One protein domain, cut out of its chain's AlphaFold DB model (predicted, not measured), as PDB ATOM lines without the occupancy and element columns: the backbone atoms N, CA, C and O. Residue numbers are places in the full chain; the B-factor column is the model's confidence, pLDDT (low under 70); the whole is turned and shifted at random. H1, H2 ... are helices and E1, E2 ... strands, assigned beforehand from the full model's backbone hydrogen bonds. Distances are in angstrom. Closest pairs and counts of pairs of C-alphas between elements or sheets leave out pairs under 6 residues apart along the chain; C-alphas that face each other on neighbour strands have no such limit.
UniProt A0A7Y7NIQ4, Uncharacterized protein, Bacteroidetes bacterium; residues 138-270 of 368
ATOM      1  N   LEU A 138      87.159 -14.891  82.272       86.12
ATOM      2  CA  LEU A 138      88.615 -14.966  82.093       86.12
ATOM      3  C   LEU A 138      89.180 -13.660  81.574       86.12
ATOM      4  O   LEU A 138      90.231 -13.251  82.054       86.12
ATOM      5  N   ASP A 139      88.493 -13.005  80.639       85.56
ATOM      6  CA  ASP A 139      88.952 -11.719  80.109       85.56
ATOM      7  C   ASP A 139      88.949 -10.665  81.215       85.56
ATOM      8  O   ASP A 139      89.934  -9.946  81.377       85.56
ATOM      9  N   PHE A 140      87.901 -10.648  82.047       85.88
ATOM     10  CA  PHE A 140      87.857  -9.805  83.239       85.88
ATOM     11  C   PHE A 140      89.029 -10.087  84.180       85.88
ATOM     12  O   PHE A 140      89.757  -9.170  84.554       85.88
ATOM     13  N   ARG A 141      89.226 -11.359  84.554       86.81
ATOM     14  CA  ARG A 141      90.311 -11.776  85.452       86.81
ATOM     15  C   ARG A 141      91.673 -11.377  84.903       86.81
ATOM     16  O   ARG A 141      92.490 -10.826  85.634       86.81
ATOM     17  N   LYS A 142      91.910 -11.658  83.622       87.44
ATOM     18  CA  LYS A 142      93.148 -11.327  82.920       87.44
ATOM     19  C   LYS A 142      93.385  -9.822  82.962       87.44
ATOM     20  O   LYS A 142      94.447  -9.408  83.407       87.44
ATOM     21  N   ARG A 143      92.382  -9.018  82.601       87.19
ATOM     22  CA  ARG A 143      92.510  -7.559  82.599       87.19
ATOM     23  C   ARG A 143      92.739  -6.995  83.997       87.19
ATOM     24  O   ARG A 143      93.560  -6.102  84.159       87.19
ATOM     25  N   PHE A 144      92.042  -7.523  85.000       88.25
ATOM     26  CA  PHE A 144      92.253  -7.143  86.392       88.25
ATOM     27  C   PHE A 144      93.698  -7.401  86.835       88.25
ATOM     28  O   PHE A 144      94.329  -6.502  87.382       88.25
ATOM     29  N   ILE A 145      94.229  -8.600  86.566       88.06
ATOM     30  CA  ILE A 145      95.609  -8.966  86.913       88.06
ATOM     31  C   ILE A 145      96.608  -8.077  86.167       88.06
ATOM     32  O   ILE A 145      97.504  -7.540  86.805       88.06
ATOM     33  N   GLU A 146      96.432  -7.880  84.858       88.12
ATOM     34  CA  GLU A 146      97.307  -7.028  84.040       88.12
ATOM     35  C   GLU A 146      97.397  -5.608  84.604       88.12
ATOM     36  O   GLU A 146      98.489  -5.143  84.915       88.12
ATOM     37  N   VAL A 147      96.257  -4.939  84.813       88.94
ATOM     38  CA  VAL A 147      96.251  -3.557  85.319       88.94
ATOM     39  C   VAL A 147      96.805  -3.500  86.745       88.94
ATOM     40  O   VAL A 147      97.542  -2.582  87.088       88.94
ATOM     41  N   ALA A 148      96.501  -4.484  87.592       87.62
ATOM     42  CA  ALA A 148      97.019  -4.518  88.957       87.62
ATOM     43  C   ALA A 148      98.545  -4.730  89.007       87.62
ATOM     44  O   ALA A 148      99.219  -4.121  89.838       87.62
ATOM     45  N   GLN A 149      99.096  -5.541  88.102       87.88
ATOM     46  CA  GLN A 149     100.541  -5.733  87.948       87.88
ATOM     47  C   GLN A 149     101.218  -4.487  87.370       87.88
ATOM     48  O   GLN A 149     102.238  -4.051  87.897       87.88
ATOM     49  N   GLU A 150     100.627  -3.856  86.350       88.19
ATOM     50  CA  GLU A 150     101.098  -2.573  85.800       88.19
ATOM     51  C   GLU A 150     101.145  -1.475  86.873       88.19
ATOM     52  O   GLU A 150     102.046  -0.637  86.881       88.19
ATOM     53  N   ARG A 151     100.184  -1.489  87.803       87.06
ATOM     54  CA  ARG A 151     100.110  -0.561  88.941       87.06
ATOM     55  C   ARG A 151     100.972  -0.988  90.134       87.06
ATOM     56  O   ARG A 151     100.984  -0.273  91.132       87.06
ATOM     57  N   GLY A 152     101.670  -2.121  90.046       84.12
ATOM     58  CA  GLY A 152     102.568  -2.626  91.086       84.12
ATOM     59  C   GLY A 152     101.873  -3.043  92.383       84.12
ATOM     60  O   GLY A 152     102.528  -3.118  93.414       84.12
ATOM     61  N   VAL A 153     100.558  -3.284  92.356       84.25
ATOM     62  CA  VAL A 153      99.778  -3.630  93.560       84.25
ATOM     63  C   VAL A 153      99.546  -5.129  93.713       84.25
ATOM     64  O   VAL A 153      99.046  -5.566  94.739       84.25
ATOM     65  N   ILE A 154      99.881  -5.936  92.709       82.94
ATOM     66  CA  ILE A 154      99.897  -7.399  92.793       82.94
ATOM     67  C   ILE A 154     101.240  -7.873  92.247       82.94
ATOM     68  O   ILE A 154     101.724  -7.341  91.248       82.94
ATOM     69  N   ASP A 155     101.820  -8.887  92.888       70.25
ATOM     70  CA  ASP A 155     103.081  -9.484  92.459       70.25
ATOM     71  C   ASP A 155     103.007 -10.033  91.014       70.25
ATOM     72  O   ASP A 155     102.031 -10.668  90.587       70.25
ATOM     73  N   ILE A 156     104.068  -9.754  90.258       59.72
ATOM     74  CA  ILE A 156     104.264 -10.126  88.857       59.72
ATOM     75  C   ILE A 156     104.565 -11.626  88.739       59.72
ATOM     76  O   ILE A 156     104.110 -12.267  87.788       59.72
ATOM     77  N   GLU A 157     105.288 -12.202  89.707       56.06
ATOM     78  CA  GLU A 157     105.793 -13.582  89.624       56.06
ATOM     79  C   GLU A 157     104.768 -14.631  90.073       56.06
ATOM     80  O   GLU A 157     104.817 -15.791  89.655       56.06
ATOM     81  N   SER A 158     103.787 -14.226  90.877       52.41
ATOM     82  CA  SER A 158     102.620 -15.035  91.208       52.41
ATOM     83  C   SER A 158     101.520 -14.108  91.711       52.41
ATOM     84  O   SER A 158     101.628 -13.633  92.845       52.41
ATOM     85  N   PRO A 159     100.441 -13.843  90.939       55.03
ATOM     86  CA  PRO A 159      99.286 -13.184  91.525       55.03
ATOM     87  C   PRO A 159      98.875 -14.074  92.687       55.03
ATOM     88  O   PRO A 159      98.526 -15.236  92.468       55.03
ATOM     89  N   THR A 160      99.018 -13.582  93.919       55.00
ATOM     90  CA  THR A 160      98.862 -14.386  95.135       55.00
ATOM     91  C   THR A 160      97.373 -14.651  95.346       55.00
ATOM     92  O   THR A 160      96.719 -14.125  96.248       55.00
ATOM     93  N   MET A 161      96.816 -15.467  94.453       57.53
ATOM     94  CA  MET A 161      95.503 -16.063  94.514       57.53
ATOM     95  C   MET A 161      95.567 -17.068  95.649       57.53
ATOM     96  O   MET A 161      95.943 -18.226  95.467       57.53
ATOM     97  N   TYR A 162      95.266 -16.607  96.855       57.94
ATOM     98  CA  TYR A 162      95.410 -17.461  98.026       57.94
ATOM     99  C   TYR A 162      94.186 -18.357  98.225       57.94
ATOM    100  O   TYR A 162      94.281 -19.388  98.890       57.94
ATOM    101  N   GLN A 163      93.030 -17.982  97.662       63.28
ATOM    102  CA  GLN A 163      91.807 -18.751  97.826       63.28
ATOM    103  C   GLN A 163      90.821 -18.546  96.676       63.28
ATOM    104  O   GLN A 163      90.504 -17.417  96.299       63.28
ATOM    105  N   VAL A 164      90.273 -19.662  96.190       68.06
ATOM    106  CA  VAL A 164      89.080 -19.685  95.342       68.06
ATOM    107  C   VAL A 164      87.985 -20.435  96.085       68.06
ATOM    108  O   VAL A 164      88.212 -21.546  96.564       68.06
ATOM    109  N   THR A 165      86.801 -19.836  96.213       68.44
ATOM    110  CA  THR A 165      85.656 -20.475  96.885       68.44
ATOM    111  C   THR A 165      84.404 -20.408  96.030       68.44
ATOM    112  O   THR A 165      84.199 -19.444  95.292       68.44
ATOM    113  N   SER A 166      83.547 -21.420  96.151       63.91
ATOM    114  CA  SER A 166      82.160 -21.339  95.701       63.91
ATOM    115  C   SER A 166      81.297 -20.782  96.832       63.91
ATOM    116  O   SER A 166      81.308 -21.311  97.947       63.91
ATOM    117  N   SER A 167      80.514 -19.742  96.559       59.97
ATOM    118  CA  SER A 167      79.449 -19.322  97.462       59.97
ATOM    119  C   SER A 167      78.335 -20.374  97.478       59.97
ATOM    120  O   SER A 167      78.211 -21.199  96.574       59.97
ATOM    121  N   LYS A 168      77.458 -20.308  98.477       49.00
ATOM    122  CA  LYS A 168      76.226 -21.113  98.534       49.00
ATOM    123  C   LYS A 168      75.265 -20.887  97.350       49.00
ATOM    124  O   LYS A 168      74.317 -21.641  97.187       49.00
ATOM    125  N   TYR A 169      75.499 -19.839  96.555       56.22
ATOM    126  CA  TYR A 169      74.780 -19.531  95.317       56.22
ATOM    127  C   TYR A 169      75.589 -19.927  94.071       56.22
ATOM    128  O   TYR A 169      75.354 -19.388  92.992       56.22
ATOM    129  N   SER A 170      76.587 -20.801  94.230       65.44
ATOM    130  CA  SER A 170      77.500 -21.250  93.170       65.44
ATOM    131  C   SER A 170      78.302 -20.126  92.502       65.44
ATOM    132  O   SER A 170      78.825 -20.307  91.407       65.44
ATOM    133  N   GLN A 171      78.430 -18.963  93.148       74.62
ATOM    134  CA  GLN A 171      79.284 -17.887  92.643       74.62
ATOM    135  C   GLN A 171      80.732 -18.181  92.981       74.62
ATOM    136  O   GLN A 171      81.031 -18.661  94.073       74.62
ATOM    137  N   ILE A 172      81.634 -17.821  92.085       82.31
ATOM    138  CA  ILE A 172      83.062 -17.984  92.322       82.31
ATOM    139  C   ILE A 172      83.606 -16.708  92.928       82.31
ATOM    140  O   ILE A 172      83.315 -15.615  92.441       82.31
ATOM    141  N   LYS A 173      84.391 -16.867  93.991       84.31
ATOM    142  CA  LYS A 173      85.150 -15.787  94.607       84.31
ATOM    143  C   LYS A 173      86.634 -16.074  94.502       84.31
ATOM    144  O   LYS A 173      87.055 -17.136  94.960       84.31
ATOM    145  N   GLU A 174      87.396 -15.136  93.960       85.19
ATOM    146  CA  GLU A 174      88.859 -15.134  94.015       85.19
ATOM    147  C   GLU A 174      89.335 -13.992  94.902       85.19
ATOM    148  O   GLU A 174      88.751 -12.912  94.883       85.19
ATOM    149  N   TYR A 175      90.395 -14.229  95.668       83.81
ATOM    150  CA  TYR A 175      91.021 -13.192  96.475       83.81
ATOM    151  C   TYR A 175      92.451 -12.941  96.021       83.81
ATOM    152  O   TYR A 175      93.249 -13.874  95.922       83.81
ATOM    153  N   PHE A 176      92.760 -11.669  95.796       84.44
ATOM    154  CA  PHE A 176      94.065 -11.186  95.377       84.44
ATOM    155  C   PHE A 176      94.676 -10.366  96.501       84.44
ATOM    156  O   PHE A 176      94.050  -9.415  96.974       84.44
ATOM    157  N   LYS A 177      95.884 -10.722  96.931       84.44
ATOM    158  CA  LYS A 177      96.635  -9.904  97.883       84.44
ATOM    159  C   LYS A 177      97.143  -8.652  97.183       84.44
ATOM    160  O   LYS A 177      97.752  -8.751  96.124       84.44
ATOM    161  N   PHE A 178      96.847  -7.505  97.777       83.69
ATOM    162  CA  PHE A 178      97.367  -6.218  97.354       83.69
ATOM    163  C   PHE A 178      98.653  -5.953  98.122       83.69
ATOM    164  O   PHE A 178      98.610  -5.795  99.344       83.69
ATOM    165  N   GLU A 179      99.777  -5.958  97.415       76.75
ATOM    166  CA  GLU A 179     101.059  -5.544  97.961       76.75
ATOM    167  C   GLU A 179     101.169  -4.026  97.880       76.75
ATOM    168  O   GLU A 179     100.952  -3.409  96.839       76.75
ATOM    169  N   THR A 180     101.487  -3.423  99.014       67.62
ATOM    170  CA  THR A 180     101.838  -2.014  99.117       67.62
ATOM    171  C   THR A 180     103.157  -1.920  99.871       67.62
ATOM    172  O   THR A 180     103.367  -2.610 100.877       67.62
ATOM    173  N   ASP A 181     104.083  -1.123  99.335       64.75
ATOM    174  CA  ASP A 181     105.453  -1.034  99.836       64.75
ATOM    175  C   ASP A 181     105.480  -0.683 101.326       64.75
ATOM    176  O   ASP A 181     104.907   0.315 101.758       64.75
ATOM    177  N   ASN A 182     106.185  -1.500 102.115       59.94
ATOM    178  CA  ASN A 182     106.397  -1.309 103.556       59.94
ATOM    179  C   ASN A 182     105.119  -1.210 104.411       59.94
ATOM    180  O   ASN A 182     105.183  -0.756 105.556       59.94
ATOM    181  N   SER A 183     103.972  -1.666 103.903       67.06
ATOM    182  CA  SER A 183     102.731  -1.616 104.667       67.06
ATOM    183  C   SER A 183     102.676  -2.695 105.743       67.06
ATOM    184  O   SER A 183     102.846  -3.888 105.473       67.06
ATOM    185  N   GLN A 184     102.364  -2.282 106.974       72.56
ATOM    186  CA  GLN A 184     102.028  -3.193 108.073       72.56
ATOM    187  C   GLN A 184     100.629  -3.807 107.909       72.56
ATOM    188  O   GLN A 184     100.247  -4.708 108.660       72.56
ATOM    189  N   VAL A 185      99.863  -3.351 106.917       74.94
ATOM    190  CA  VAL A 185      98.522  -3.834 106.602       74.94
ATOM    191  C   VAL A 185      98.556  -4.561 105.263       74.94
ATOM    192  O   VAL A 185      98.986  -4.035 104.248       74.94
ATOM    193  N   GLN A 186      98.082  -5.799 105.245       81.00
ATOM    194  CA  GLN A 186      97.804  -6.523 104.016       81.00
ATOM    195  C   GLN A 186      96.385  -6.200 103.573       81.00
ATOM    196  O   GLN A 186      95.427  -6.556 104.261       81.00
ATOM    197  N   LEU A 187      96.235  -5.604 102.396       83.19
ATOM    198  CA  LEU A 187      94.941  -5.491 101.740       83.19
ATOM    199  C   LEU A 187      94.709  -6.717 100.838       83.19
ATOM    200  O   LEU A 187      95.643  -7.310 100.301       83.19
ATOM    201  N   SER A 188      93.462  -7.149 100.703       82.75
ATOM    202  CA  SER A 188      93.036  -8.233  99.819       82.75
ATOM    203  C   SER A 188      91.761  -7.840  99.082       82.75
ATOM    204  O   SER A 188      90.759  -7.470  99.697       82.75
ATOM    205  N   CYS A 189      91.797  -7.952  97.758       85.19
ATOM    206  CA  CYS A 189      90.668  -7.731  96.866       85.19
ATOM    207  C   CYS A 189      89.948  -9.057  96.615       85.19
ATOM    208  O   CYS A 189      90.476  -9.935  95.934       85.19
ATOM    209  N   GLY A 190      88.743  -9.208  97.155       85.06
ATOM    210  CA  GLY A 190      87.847 -10.322  96.866       85.06
ATOM    211  C   GLY A 190      86.940 -10.004  95.683       85.06
ATOM    212  O   GLY A 190      86.077  -9.136  95.790       85.06
ATOM    213  N   ILE A 191      87.093 -10.723  94.578       85.81
ATOM    214  CA  ILE A 191      86.272 -10.588  93.373       85.81
ATOM    215  C   ILE A 191      85.252 -11.717  93.343       85.81
ATOM    216  O   ILE A 191      85.617 -12.886  93.226       85.81
ATOM    217  N   VAL A 192      83.968 -11.371  93.408       85.81
ATOM    218  CA  VAL A 192      82.862 -12.278  93.082       85.81
ATOM    219  C   VAL A 192      82.547 -12.135  91.611       85.81
ATOM    220  O   VAL A 192      82.104 -11.071  91.172       85.81
ATOM    221  N   TYR A 193      82.722 -13.216  90.866       83.75
ATOM    222  CA  TYR A 193      82.370 -13.248  89.457       83.75
ATOM    223  C   TYR A 193      80.854 -13.179  89.284       83.75
ATOM    224  O   TYR A 193      80.094 -13.911  89.928       83.75
ATOM    225  N   GLY A 194      80.417 -12.271  88.410       78.81
ATOM    226  CA  GLY A 194      79.021 -12.179  88.012       78.81
ATOM    227  C   GLY A 194      78.590 -13.442  87.271       78.81
ATOM    228  O   GLY A 194      79.328 -13.967  86.445       78.81
ATOM    229  N   LEU A 195      77.377 -13.908  87.556       81.81
ATOM    230  CA  LEU A 195      76.717 -14.931  86.753       81.81
ATOM    231  C   LEU A 195      76.094 -14.263  85.525       81.81
ATOM    232  O   LEU A 195      75.459 -13.206  85.631       81.81
ATOM    233  N   ASN A 196      76.206 -14.879  84.352       84.44
ATOM    234  CA  ASN A 196      75.605 -14.382  83.115       84.44
ATOM    235  C   ASN A 196      74.083 -14.618  83.037       84.44
ATOM    236  O   ASN A 196      73.536 -14.855  81.959       84.44
ATOM    237  N   ASN A 197      73.385 -14.549  84.173       84.38
ATOM    238  CA  ASN A 197      71.947 -14.784  84.305       84.38
ATOM    239  C   ASN A 197      71.094 -13.503  84.308       84.38
ATOM    240  O   ASN A 197      69.879 -13.598  84.433       84.38
ATOM    241  N   GLY A 198      71.700 -12.314  84.211       78.56
ATOM    242  CA  GLY A 198      70.990 -11.028  84.274       78.56
ATOM    243  C   GLY A 198      70.698 -10.505  85.678       78.56
ATOM    244  O   GLY A 198      69.967  -9.531  85.816       78.56
ATOM    245  N   TYR A 199      71.213 -11.158  86.719       75.56
ATOM    246  CA  TYR A 199      71.093 -10.708  88.111       75.56
ATOM    247  C   TYR A 199      72.454 -10.664  88.808       75.56
ATOM    248  O   TYR A 199      72.733  -9.761  89.592       75.56
ATOM    249  N   GLY A 200      73.332 -11.618  88.489       71.69
ATOM    250  CA  GLY A 200      74.712 -11.620  88.942       71.69
ATOM    251  C   GLY A 200      75.489 -10.449  88.346       71.69
ATOM    252  O   GLY A 200      75.690 -10.369  87.134       71.69
ATOM    253  N   ALA A 201      75.953  -9.553  89.211       72.38
ATOM    254  CA  ALA A 201      76.958  -8.551  88.891       72.38
ATOM    255  C   ALA A 201      78.295  -8.978  89.493       72.38
ATOM    256  O   ALA A 201      78.325  -9.648  90.530       72.38
ATOM    257  N   TYR A 202      79.391  -8.534  88.884       77.88
ATOM    258  CA  TYR A 202      80.666  -8.584  89.579       77.88
ATOM    259  C   TYR A 202      80.568  -7.732  90.827       77.88
ATOM    260  O   TYR A 202      80.034  -6.621  90.781       77.88
ATOM    261  N   THR A 203      81.038  -8.292  91.929       80.50
ATOM    262  CA  THR A 203      81.076  -7.609  93.215       80.50
ATOM    263  C   THR A 203      82.499  -7.665  93.715       80.50
ATOM    264  O   THR A 203      83.076  -8.748  93.778       80.50
ATOM    265  N   VAL A 204      83.055  -6.513  94.063       80.50
ATOM    266  CA  VAL A 204      84.370  -6.440  94.690       80.50
ATOM    267  C   VAL A 204      84.207  -6.108  96.164       80.50
ATOM    268  O   VAL A 204      83.493  -5.167  96.510       80.50
ATOM    269  N   HIS A 205      84.883  -6.879  97.011       80.44
ATOM    270  CA  HIS A 205      85.012  -6.627  98.440       80.44
ATOM    271  C   HIS A 205      86.472  -6.400  98.799       80.44
ATOM    272  O   HIS A 205      87.358  -7.092  98.300       80.44
ATOM    273  N   TRP A 206      86.703  -5.516  99.759       79.25
ATOM    274  CA  TRP A 206      88.021  -5.282 100.321       79.25
ATOM    275  C   TRP A 206      88.109  -5.846 101.734       79.25
ATOM    276  O   TRP A 206      87.274  -5.565 102.601       79.25
ATOM    277  N   ILE A 207      89.136  -6.657 101.958       78.12
ATOM    278  CA  ILE A 207      89.482  -7.235 103.254       78.12
ATOM    279  C   ILE A 207      90.876  -6.744 103.606       78.12
ATOM    280  O   ILE A 207      91.720  -6.638 102.725       78.12
ATOM    281  N   ARG A 208      91.129  -6.464 104.881       78.62
ATOM    282  CA  ARG A 208      92.457  -6.068 105.346       78.62
ATOM    283  C   ARG A 208      92.852  -6.815 106.618       78.62
ATOM    284  O   ARG A 208      92.008  -7.083 107.475       78.62
ATOM    285  N   GLU A 209      94.131  -7.126 106.733       76.50
ATOM    286  CA  GLU A 209      94.745  -7.874 107.833       76.50
ATOM    287  C   GLU A 209      95.996  -7.128 108.310       76.50
ATOM    288  O   GLU A 209      96.710  -6.551 107.495       76.50
ATOM    289  N   TYR A 210      96.284  -7.120 109.613       72.88
ATOM    290  CA  TYR A 210      97.544  -6.568 110.116       72.88
ATOM    291  C   TYR A 210      98.645  -7.640 110.080       72.88
ATOM    292  O   TYR A 210      98.534  -8.674 110.750       72.88
ATOM    293  N   LYS A 211      99.719  -7.400 109.313       71.38
ATOM    294  CA  LYS A 211     100.749  -8.408 108.990       71.38
ATOM    295  C   LYS A 211     101.467  -8.947 110.235       71.38
ATOM    296  O   LYS A 211     101.741 -10.142 110.307       71.38
ATOM    297  N   GLU A 212     101.756  -8.104 111.229       68.56
ATOM    298  CA  GLU A 212     102.597  -8.503 112.373       68.56
ATOM    299  C   GLU A 212     101.840  -9.307 113.445       68.56
ATOM    300  O   GLU A 212     102.457 -10.079 114.178       68.56
ATOM    301  N   SER A 213     100.517  -9.147 113.562       66.38
ATOM    302  CA  SER A 213      99.735  -9.770 114.645       66.38
ATOM    303  C   SER A 213      98.765 -10.850 114.193       66.38
ATOM    304  O   SER A 213      98.168 -11.513 115.042       66.38
ATOM    305  N   LYS A 214      98.606 -11.057 112.876       71.25
ATOM    306  CA  LYS A 214      97.586 -11.952 112.295       71.25
ATOM    307  C   LYS A 214      96.164 -11.617 112.770       71.25
ATOM    308  O   LYS A 214      95.266 -12.464 112.699       71.25
ATOM    309  N   THR A 215      95.956 -10.415 113.314       75.31
ATOM    310  CA  THR A 215      94.626  -9.935 113.669       75.31
ATOM    311  C   THR A 215      93.980  -9.287 112.459       75.31
ATOM    312  O   THR A 215      94.626  -8.715 111.577       75.31
ATOM    313  N   TRP A 216      92.659  -9.387 112.430       72.06
ATOM    314  CA  TRP A 216      91.856  -8.896 111.328       72.06
ATOM    315  C   TRP A 216      91.264  -7.565 111.727       72.06
ATOM    316  O   TRP A 216      90.611  -7.468 112.768       72.06
ATOM    317  N   PHE A 217      91.416  -6.557 110.876       76.12
ATOM    318  CA  PHE A 217      90.458  -5.468 110.925       76.12
ATOM    319  C   PHE A 217      89.114  -5.995 110.429       76.12
ATOM    320  O   PHE A 217      89.030  -6.991 109.700       76.12
ATOM    321  N   SER A 218      88.045  -5.293 110.777       70.31
ATOM    322  CA  SER A 218      86.784  -5.519 110.097       70.31
ATOM    323  C   SER A 218      86.972  -5.384 108.589       70.31
ATOM    324  O   SER A 218      87.722  -4.500 108.150       70.31
ATOM    325  N   PRO A 219      86.272  -6.218 107.794       63.78
ATOM    326  CA  PRO A 219      86.121  -5.952 106.373       63.78
ATOM    327  C   PRO A 219      85.674  -4.505 106.189       63.78
ATOM    328  O   PRO A 219      84.973  -3.982 107.064       63.78
ATOM    329  N   ILE A 220      86.039  -3.883 105.068       61.47
ATOM    330  CA  ILE A 220      85.557  -2.542 104.730       61.47
ATOM    331  C   ILE A 220      84.050  -2.667 104.469       61.47
ATOM    332  O   ILE A 220      83.596  -2.923 103.356       61.47
ATOM    333  N   LYS A 221      83.265  -2.619 105.548       49.06
ATOM    334  CA  LYS A 221      81.815  -2.725 105.536       49.06
ATOM    335  C   LYS A 221      81.280  -1.318 105.431       49.06
ATOM    336  O   LYS A 221      81.002  -0.673 106.434       49.06
ATOM    337  N   SER A 222      81.025  -0.887 104.211       43.19
ATOM    338  CA  SER A 222      79.795  -0.144 104.031       43.19
ATOM    339  C   SER A 222      78.889  -0.986 103.150       43.19
ATOM    340  O   SER A 222      79.264  -1.419 102.062       43.19
ATOM    341  N   SER A 223      77.658  -1.196 103.604       36.03
ATOM    342  CA  SER A 223      76.553  -1.713 102.787       36.03
ATOM    343  C   SER A 223      76.314  -0.884 101.507       36.03
ATOM    344  O   SER A 223      75.513  -1.270 100.659       36.03
ATOM    345  N   LYS A 224      77.043   0.234 101.342       40.44
ATOM    346  CA  LYS A 224      77.069   1.145 100.196       40.44
ATOM    347  C   LYS A 224      78.297   0.999  99.267       40.44
ATOM    348  O   LYS A 224      78.298   1.653  98.229       40.44
ATOM    349  N   GLN A 225      79.312   0.181  99.580       51.31
ATOM    350  CA  GLN A 225      80.560   0.066  98.787       51.31
ATOM    351  C   GLN A 225      80.930  -1.366  98.364       51.31
ATOM    352  O   GLN A 225      82.056  -1.601  97.934       51.31
ATOM    353  N   ASP A 226      79.997  -2.324  98.385       57.31
ATOM    354  CA  ASP A 226      80.112  -3.438  97.437       57.31
ATOM    355  C   ASP A 226      80.111  -2.813  96.036       57.31
ATOM    356  O   ASP A 226      79.068  -2.358  95.547       57.31
ATOM    357  N   TYR A 227      81.279  -2.728  95.398       65.56
ATOM    358  CA  TYR A 227      81.374  -2.149  94.068       65.56
ATOM    359  C   TYR A 227      80.765  -3.141  93.085       65.56
ATOM    360  O   TYR A 227      81.379  -4.137  92.697       65.56
ATOM    361  N   LYS A 228      79.499  -2.890  92.756       65.88
ATOM    362  CA  LYS A 228      78.700  -3.711  91.855       65.88
ATOM    363  C   LYS A 228      78.798  -3.151  90.453       65.88
ATOM    364  O   LYS A 228      78.435  -2.001  90.210       65.88
ATOM    365  N   TRP A 229      79.245  -3.992  89.533       63.41
ATOM    366  CA  TRP A 229      79.505  -3.577  88.162       63.41
ATOM    367  C   TRP A 229      78.217  -3.232  87.389       63.41
ATOM    368  O   TRP A 229      78.088  -2.130  86.871       63.41
ATOM    369  N   ARG A 230      77.219  -4.127  87.365       57.72
ATOM    370  CA  ARG A 230      76.054  -4.028  86.455       57.72
ATOM    371  C   ARG A 230      74.946  -3.035  86.856       57.72
ATOM    372  O   ARG A 230      73.962  -2.936  86.138       57.72
ATOM    373  N   ASN A 231      75.085  -2.310  87.968       55.31
ATOM    374  CA  ASN A 231      74.060  -1.366  88.454       55.31
ATOM    375  C   ASN A 231      74.610   0.045  88.707       55.31
ATOM    376  O   ASN A 231      73.973   0.833  89.406       55.31
ATOM    377  N   ASN A 232      75.802   0.359  88.198       60.56
ATOM    378  CA  ASN A 232      76.418   1.658  88.422       60.56
ATOM    379  C   ASN A 232      76.611   2.383  87.082       60.56
ATOM    380  O   ASN A 232      77.557   2.049  86.370       60.56
ATOM    381  N   PRO A 233      75.771   3.394  86.766       60.97
ATOM    382  CA  PRO A 233      75.831   4.164  85.519       60.97
ATOM    383  C   PRO A 233      77.223   4.718  85.195       60.97
ATOM    384  O   PRO A 233      77.540   4.940  84.036       60.97
ATOM    385  N   LYS A 234      78.082   4.893  86.210       65.31
ATOM    386  CA  LYS A 234      79.467   5.358  86.058       65.31
ATOM    387  C   LYS A 234      80.354   4.431  85.219       65.31
ATOM    388  O   LYS A 234      81.399   4.877  84.758       65.31
ATOM    389  N   PHE A 235      79.972   3.166  85.046       68.94
ATOM    390  CA  PHE A 235      80.723   2.187  84.250       68.94
ATOM    391  C   PHE A 235      80.040   1.855  82.922       68.94
ATOM    392  O   PHE A 235      80.343   0.823  82.327       68.94
ATOM    393  N   HIS A 236      79.117   2.705  82.479       63.38
ATOM    394  CA  HIS A 236      78.476   2.593  81.179       63.38
ATOM    395  C   HIS A 236      78.931   3.745  80.280       63.38
ATOM    396  O   HIS A 236      79.069   4.878  80.744       63.38
ATOM    397  N   ASP A 237      79.180   3.450  79.008       62.31
ATOM    398  CA  ASP A 237      79.408   4.472  77.990       62.31
ATOM    399  C   ASP A 237      78.088   5.153  77.575       62.31
ATOM    400  O   ASP A 237      77.000   4.799  78.039       62.31
ATOM    401  N   GLU A 238      78.164   6.135  76.672       59.66
ATOM    402  CA  GLU A 238      76.987   6.844  76.143       59.66
ATOM    403  C   GLU A 238      75.985   5.910  75.433       59.66
ATOM    404  O   GLU A 238      74.799   6.223  75.333       59.66
ATOM    405  N   SER A 239      76.435   4.732  74.988       56.09
ATOM    406  CA  SER A 239      75.606   3.679  74.393       56.09
ATOM    407  C   SER A 239      75.100   2.647  75.409       56.09
ATOM    408  O   SER A 239      74.500   1.640  75.030       56.09
ATOM    409  N   SER A 240      75.285   2.915  76.707       56.50
ATOM    410  CA  SER A 240      74.977   2.021  77.830       56.50
ATOM    411  C   SER A 240      75.800   0.729  77.867       56.50
ATOM    412  O   SER A 240      75.503  -0.158  78.677       56.50
ATOM    413  N   LYS A 241      76.843   0.620  77.036       62.47
ATOM    414  CA  LYS A 241      77.749  -0.527  77.035       62.47
ATOM    415  C   LYS A 241      78.681  -0.458  78.210       62.47
ATOM    416  O   LYS A 241      79.095   0.608  78.663       62.47
ATOM    417  N   VAL A 242      79.003  -1.633  78.708       65.38
ATOM    418  CA  VAL A 242      79.690  -1.745  79.971       65.38
ATOM    419  C   VAL A 242      81.204  -1.608  79.771       65.38
ATOM    420  O   VAL A 242      81.850  -2.460  79.162       65.38
ATOM    421  N   GLU A 243      81.805  -0.571  80.351       74.81
ATOM    422  CA  GLU A 243      83.241  -0.308  80.247       74.81
ATOM    423  C   GLU A 243      84.030  -1.036  81.342       74.81
ATOM    424  O   GLU A 243      84.340  -0.496  82.408       74.81
ATOM    425  N   MET A 244      84.378  -2.292  81.058       77.62
ATOM    426  CA  MET A 244      85.158  -3.151  81.957       77.62
ATOM    427  C   MET A 244      86.465  -2.493  82.426       77.62
ATOM    428  O   MET A 244      86.812  -2.604  83.599       77.62
ATOM    429  N   ILE A 245      87.171  -1.792  81.534       80.88
ATOM    430  CA  ILE A 245      88.457  -1.147  81.848       80.88
ATOM    431  C   ILE A 245      88.267  -0.053  82.902       80.88
ATOM    432  O   ILE A 245      88.945  -0.089  83.923       80.88
ATOM    433  N   LYS A 246      87.276   0.836  82.725       83.38
ATOM    434  CA  LYS A 246      86.950   1.870  83.721       83.38
ATOM    435  C   LYS A 246      86.619   1.269  85.083       83.38
ATOM    436  O   LYS A 246      87.000   1.830  86.105       83.38
ATOM    437  N   PHE A 247      85.907   0.141  85.108       83.44
ATOM    438  CA  PHE A 247      85.605  -0.546  86.360       83.44
ATOM    439  C   PHE A 247      86.871  -1.119  87.013       83.44
ATOM    440  O   PHE A 247      87.077  -0.897  88.202       83.44
ATOM    441  N   VAL A 248      87.737  -1.802  86.258       86.00
ATOM    442  CA  VAL A 248      89.007  -2.349  86.770       86.00
ATOM    443  C   VAL A 248      89.913  -1.244  87.318       86.00
ATOM    444  O   VAL A 248      90.367  -1.358  88.457       86.00
ATOM    445  N   ASP A 249      90.119  -0.168  86.555       87.06
ATOM    446  CA  ASP A 249      90.924   0.986  86.978       87.06
ATOM    447  C   ASP A 249      90.381   1.585  88.276       87.06
ATOM    448  O   ASP A 249      91.115   1.756  89.250       87.06
ATOM    449  N   PHE A 250      89.067   1.815  88.325       86.25
ATOM    450  CA  PHE A 250      88.407   2.340  89.509       86.25
ATOM    451  C   PHE A 250      88.626   1.444  90.734       86.25
ATOM    452  O   PHE A 250      88.966   1.948  91.802       86.25
ATOM    453  N   ILE A 251      88.456   0.123  90.602       86.38
ATOM    454  CA  ILE A 251      88.670  -0.809  91.715       86.38
ATOM    455  C   ILE A 251      90.107  -0.720  92.229       86.38
ATOM    456  O   ILE A 251      90.307  -0.607  93.437       86.38
ATOM    457  N   ILE A 252      91.095  -0.730  91.337       86.88
ATOM    458  CA  ILE A 252      92.508  -0.669  91.726       86.88
ATOM    459  C   ILE A 252      92.828   0.655  92.431       86.88
ATOM    460  O   ILE A 252      93.435   0.640  93.504       86.88
ATOM    461  N   ASP A 253      92.345   1.783  91.906       87.06
ATOM    462  CA  ASP A 253      92.532   3.098  92.527       87.06
ATOM    463  C   ASP A 253      91.880   3.171  93.925       87.06
ATOM    464  O   ASP A 253      92.454   3.756  94.852       87.06
ATOM    465  N   GLN A 254      90.713   2.539  94.124       84.31
ATOM    466  CA  GLN A 254      90.103   2.414  95.455       84.31
ATOM    467  C   GLN A 254      90.971   1.576  96.400       84.31
ATOM    468  O   GLN A 254      91.134   1.950  97.559       84.31
ATOM    469  N   GLY A 255      91.553   0.473  95.924       82.94
ATOM    470  CA  GLY A 255      92.476  -0.350  96.710       82.94
ATOM    471  C   GLY A 255      93.687   0.444  97.203       82.94
ATOM    472  O   GLY A 255      93.979   0.458  98.399       82.94
ATOM    473  N   ILE A 256      94.336   1.180  96.297       84.38
ATOM    474  CA  ILE A 256      95.482   2.049  96.614       84.38
ATOM    475  C   ILE A 256      95.086   3.123  97.632       84.38
ATOM    476  O   ILE A 256      95.794   3.343  98.616       84.38
ATOM    477  N   THR A 257      93.950   3.785  97.407       84.56
ATOM    478  CA  THR A 257      93.450   4.846  98.293       84.56
ATOM    479  C   THR A 257      93.175   4.310  99.696       84.56
ATOM    480  O   THR A 257      93.608   4.913 100.677       84.56
ATOM    481  N   HIS A 258      92.513   3.154  99.803       81.81
ATOM    482  CA  HIS A 258      92.243   2.523 101.091       81.81
ATOM    483  C   HIS A 258      93.526   2.118 101.814       81.81
ATOM    484  O   HIS A 258      93.625   2.375 103.009       81.81
ATOM    485  N   SER A 259      94.510   1.534 101.120       81.12
ATOM    486  CA  SER A 259      95.778   1.155 101.760       81.12
ATOM    487  C   SER A 259      96.461   2.360 102.400       81.12
ATOM    488  O   SER A 259      96.771   2.324 103.589       81.12
ATOM    489  N   LYS A 260      96.594   3.459 101.647       84.00
ATOM    490  CA  LYS A 260      97.211   4.701 102.139       84.00
ATOM    491  C   LYS A 260      96.466   5.277 103.341       84.00
ATOM    492  O   LYS A 260      97.092   5.647 104.327       84.00
ATOM    493  N   PHE A 261      95.134   5.316 103.270       85.62
ATOM    494  CA  PHE A 261      94.301   5.796 104.372       85.62
ATOM    495  C   PHE A 261      94.518   4.975 105.650       85.62
ATOM    496  O   PHE A 261      94.696   5.538 106.729       85.62
ATOM    497  N   ILE A 262      94.527   3.643 105.542       82.81
ATOM    498  CA  ILE A 262      94.689   2.772 106.711       82.81
ATOM    499  C   ILE A 262      96.102   2.901 107.287       82.81
ATOM    500  O   ILE A 262      96.251   2.954 108.504       82.81
ATOM    501  N   GLU A 263      97.131   2.972 106.443       85.06
ATOM    502  CA  GLU A 263      98.520   3.166 106.879       85.06
ATOM    503  C   GLU A 263      98.697   4.463 107.667       85.06
ATOM    504  O   GLU A 263      99.300   4.457 108.741       85.06
ATOM    505  N   GLU A 264      98.118   5.562 107.180       87.88
ATOM    506  CA  GLU A 264      98.132   6.844 107.882       87.88
ATOM    507  C   GLU A 264      97.456   6.734 109.255       87.88
ATOM    508  O   GLU A 264      98.029   7.143 110.267       87.88
ATOM    509  N   LYS A 265      96.272   6.112 109.317       88.75
ATOM    510  CA  LYS A 265      95.538   5.913 110.576       88.75
ATOM    511  C   LYS A 265      96.278   5.010 111.563       88.75
ATOM    512  O   LYS A 265      96.327   5.318 112.752       88.75
ATOM    513  N   VAL A 266      96.895   3.927 111.089       87.44
ATOM    514  CA  VAL A 266      97.721   3.038 111.924       87.44
ATOM    515  C   VAL A 266      98.910   3.797 112.499       87.44
ATOM    516  O   VAL A 266      99.147   3.704 113.703       87.44
ATOM    517  N   LYS A 267      99.614   4.583 111.678       89.12
ATOM    518  CA  LYS A 267     100.752   5.390 112.130       89.12
ATOM    519  C   LYS A 267     100.339   6.389 113.213       89.12
ATOM    520  O   LYS A 267     100.969   6.439 114.265       89.12
ATOM    521  N   ILE A 268      99.243   7.118 113.001       91.38
ATOM    522  CA  ILE A 268      98.696   8.049 114.001       91.38
ATOM    523  C   ILE A 268      98.379   7.310 115.312       91.38
ATOM    524  O   ILE A 268      98.786   7.746 116.387       91.38
ATOM    525  N   ALA A 269      97.714   6.155 115.245       90.62
ATOM    526  CA  ALA A 269      97.353   5.381 116.433       90.62
ATOM    527  C   ALA A 269      98.562   4.783 117.179       90.62
ATOM    528  O   ALA A 269      98.478   4.533 118.384       90.62
ATOM    529  N   GLN A 270      99.673   4.523 116.482       91.00
ATOM    530  CA  GLN A 270     100.940   4.095 117.085       91.00
ATOM    531  C   GLN A 270     101.657   5.247 117.794       91.00
ATOM    532  O   GLN A 270     102.352   5.017 118.778       91.00
TER     533      GLN A 270
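AT A GLANCE: This is residues 138 to 270 of the 368 residues of an uncharacterized protein of Bacteroidetes bacterium (UniProt A0A7Y7NIQ4). A twisted, curled sheet of four strands has one long helix, H2, packed over its strands E3 and E4 and running along them. A shorter helix, H1, packs on the first part of H2 and only grazes the sheet, while the long stretch between E4 and H2 pairs briefly with the edge of E4 at residues 227 to 228. The printed part has 133 residues, with two named helices and four named strands in the order H1, E1, E2, E3, E4, H2; the sheet's order is E1, E2, E3, E4, antiparallel throughout, and the class is mixed, helices and strands. The whole is compact, with a radius of gyration of the C-alphas of 15.2 A and spans of 49 by 33 by 33 A.

IN THESE COORDINATES: H1 is residues 138 to 150, 18.0 A long, and begins at C-alpha 138 at (88.615, -14.966, 82.093). E1 is residues 161 to 166, 14.4 A, and E2 is residues 172 to 178, 19.2 A. E3 is residues 185 to 192, 22.3 A, beginning at C-alpha 185 at (98.522, -3.834, 106.602). E4 is residues 203 to 210, 23.6 A. H2, residues 244 to 270, is 39.2 A long and ends at C-alpha 270 at (100.940, 4.095, 117.085).

HOW THE PARTS SIT: The strands form a meander, each the antiparallel neighbour of the one before, and each successive pair is a hairpin. Between E1 and E2, N 165 and O 173 are within hydrogen-bond range at 3.0 A; between E2 and E3, N 178 and O 187 at 2.8 A; between E3 and E4, N 188 and O 207 at 2.7 A. The edge strands E1 and E4 are apart. H2 and the sheet make two layers, a helix on one face of a sheet. H2 lies over E3 and E4 at a height over the sheet of 9.0 A, and on the local plane it stands at 27 degrees to E3, only just along the strands. The closest C-alphas of E3 and H2 are those of Leu 187 and Ser 259, 6.7 A apart. H1 touches H2 at residues 244 to 252 alone, the closest C-alphas being those of Phe 144 and Val 248, 5.8 A apart; they run the same way at a steep tilt of 47 degrees. H1 is on the sheet but only grazes it, with residues 141 to 149, and H1 and E2 are near each other. In H1 and H2 every O i to N i+4 pair is within hydrogen-bond range.

THE WHOLE: The two C-alphas farthest apart, those of Ser 239 and Gln 270, are 49.6 A apart. The printed part has no cut. The link from E4 to H2, 33 residues, is long, and the link from E1 to E2 is tight. The mean pLDDT of the printed part is 74.7; it is under 70 at residues 156 to 170, 180 to 183, 212 to 213 and 219 to 242.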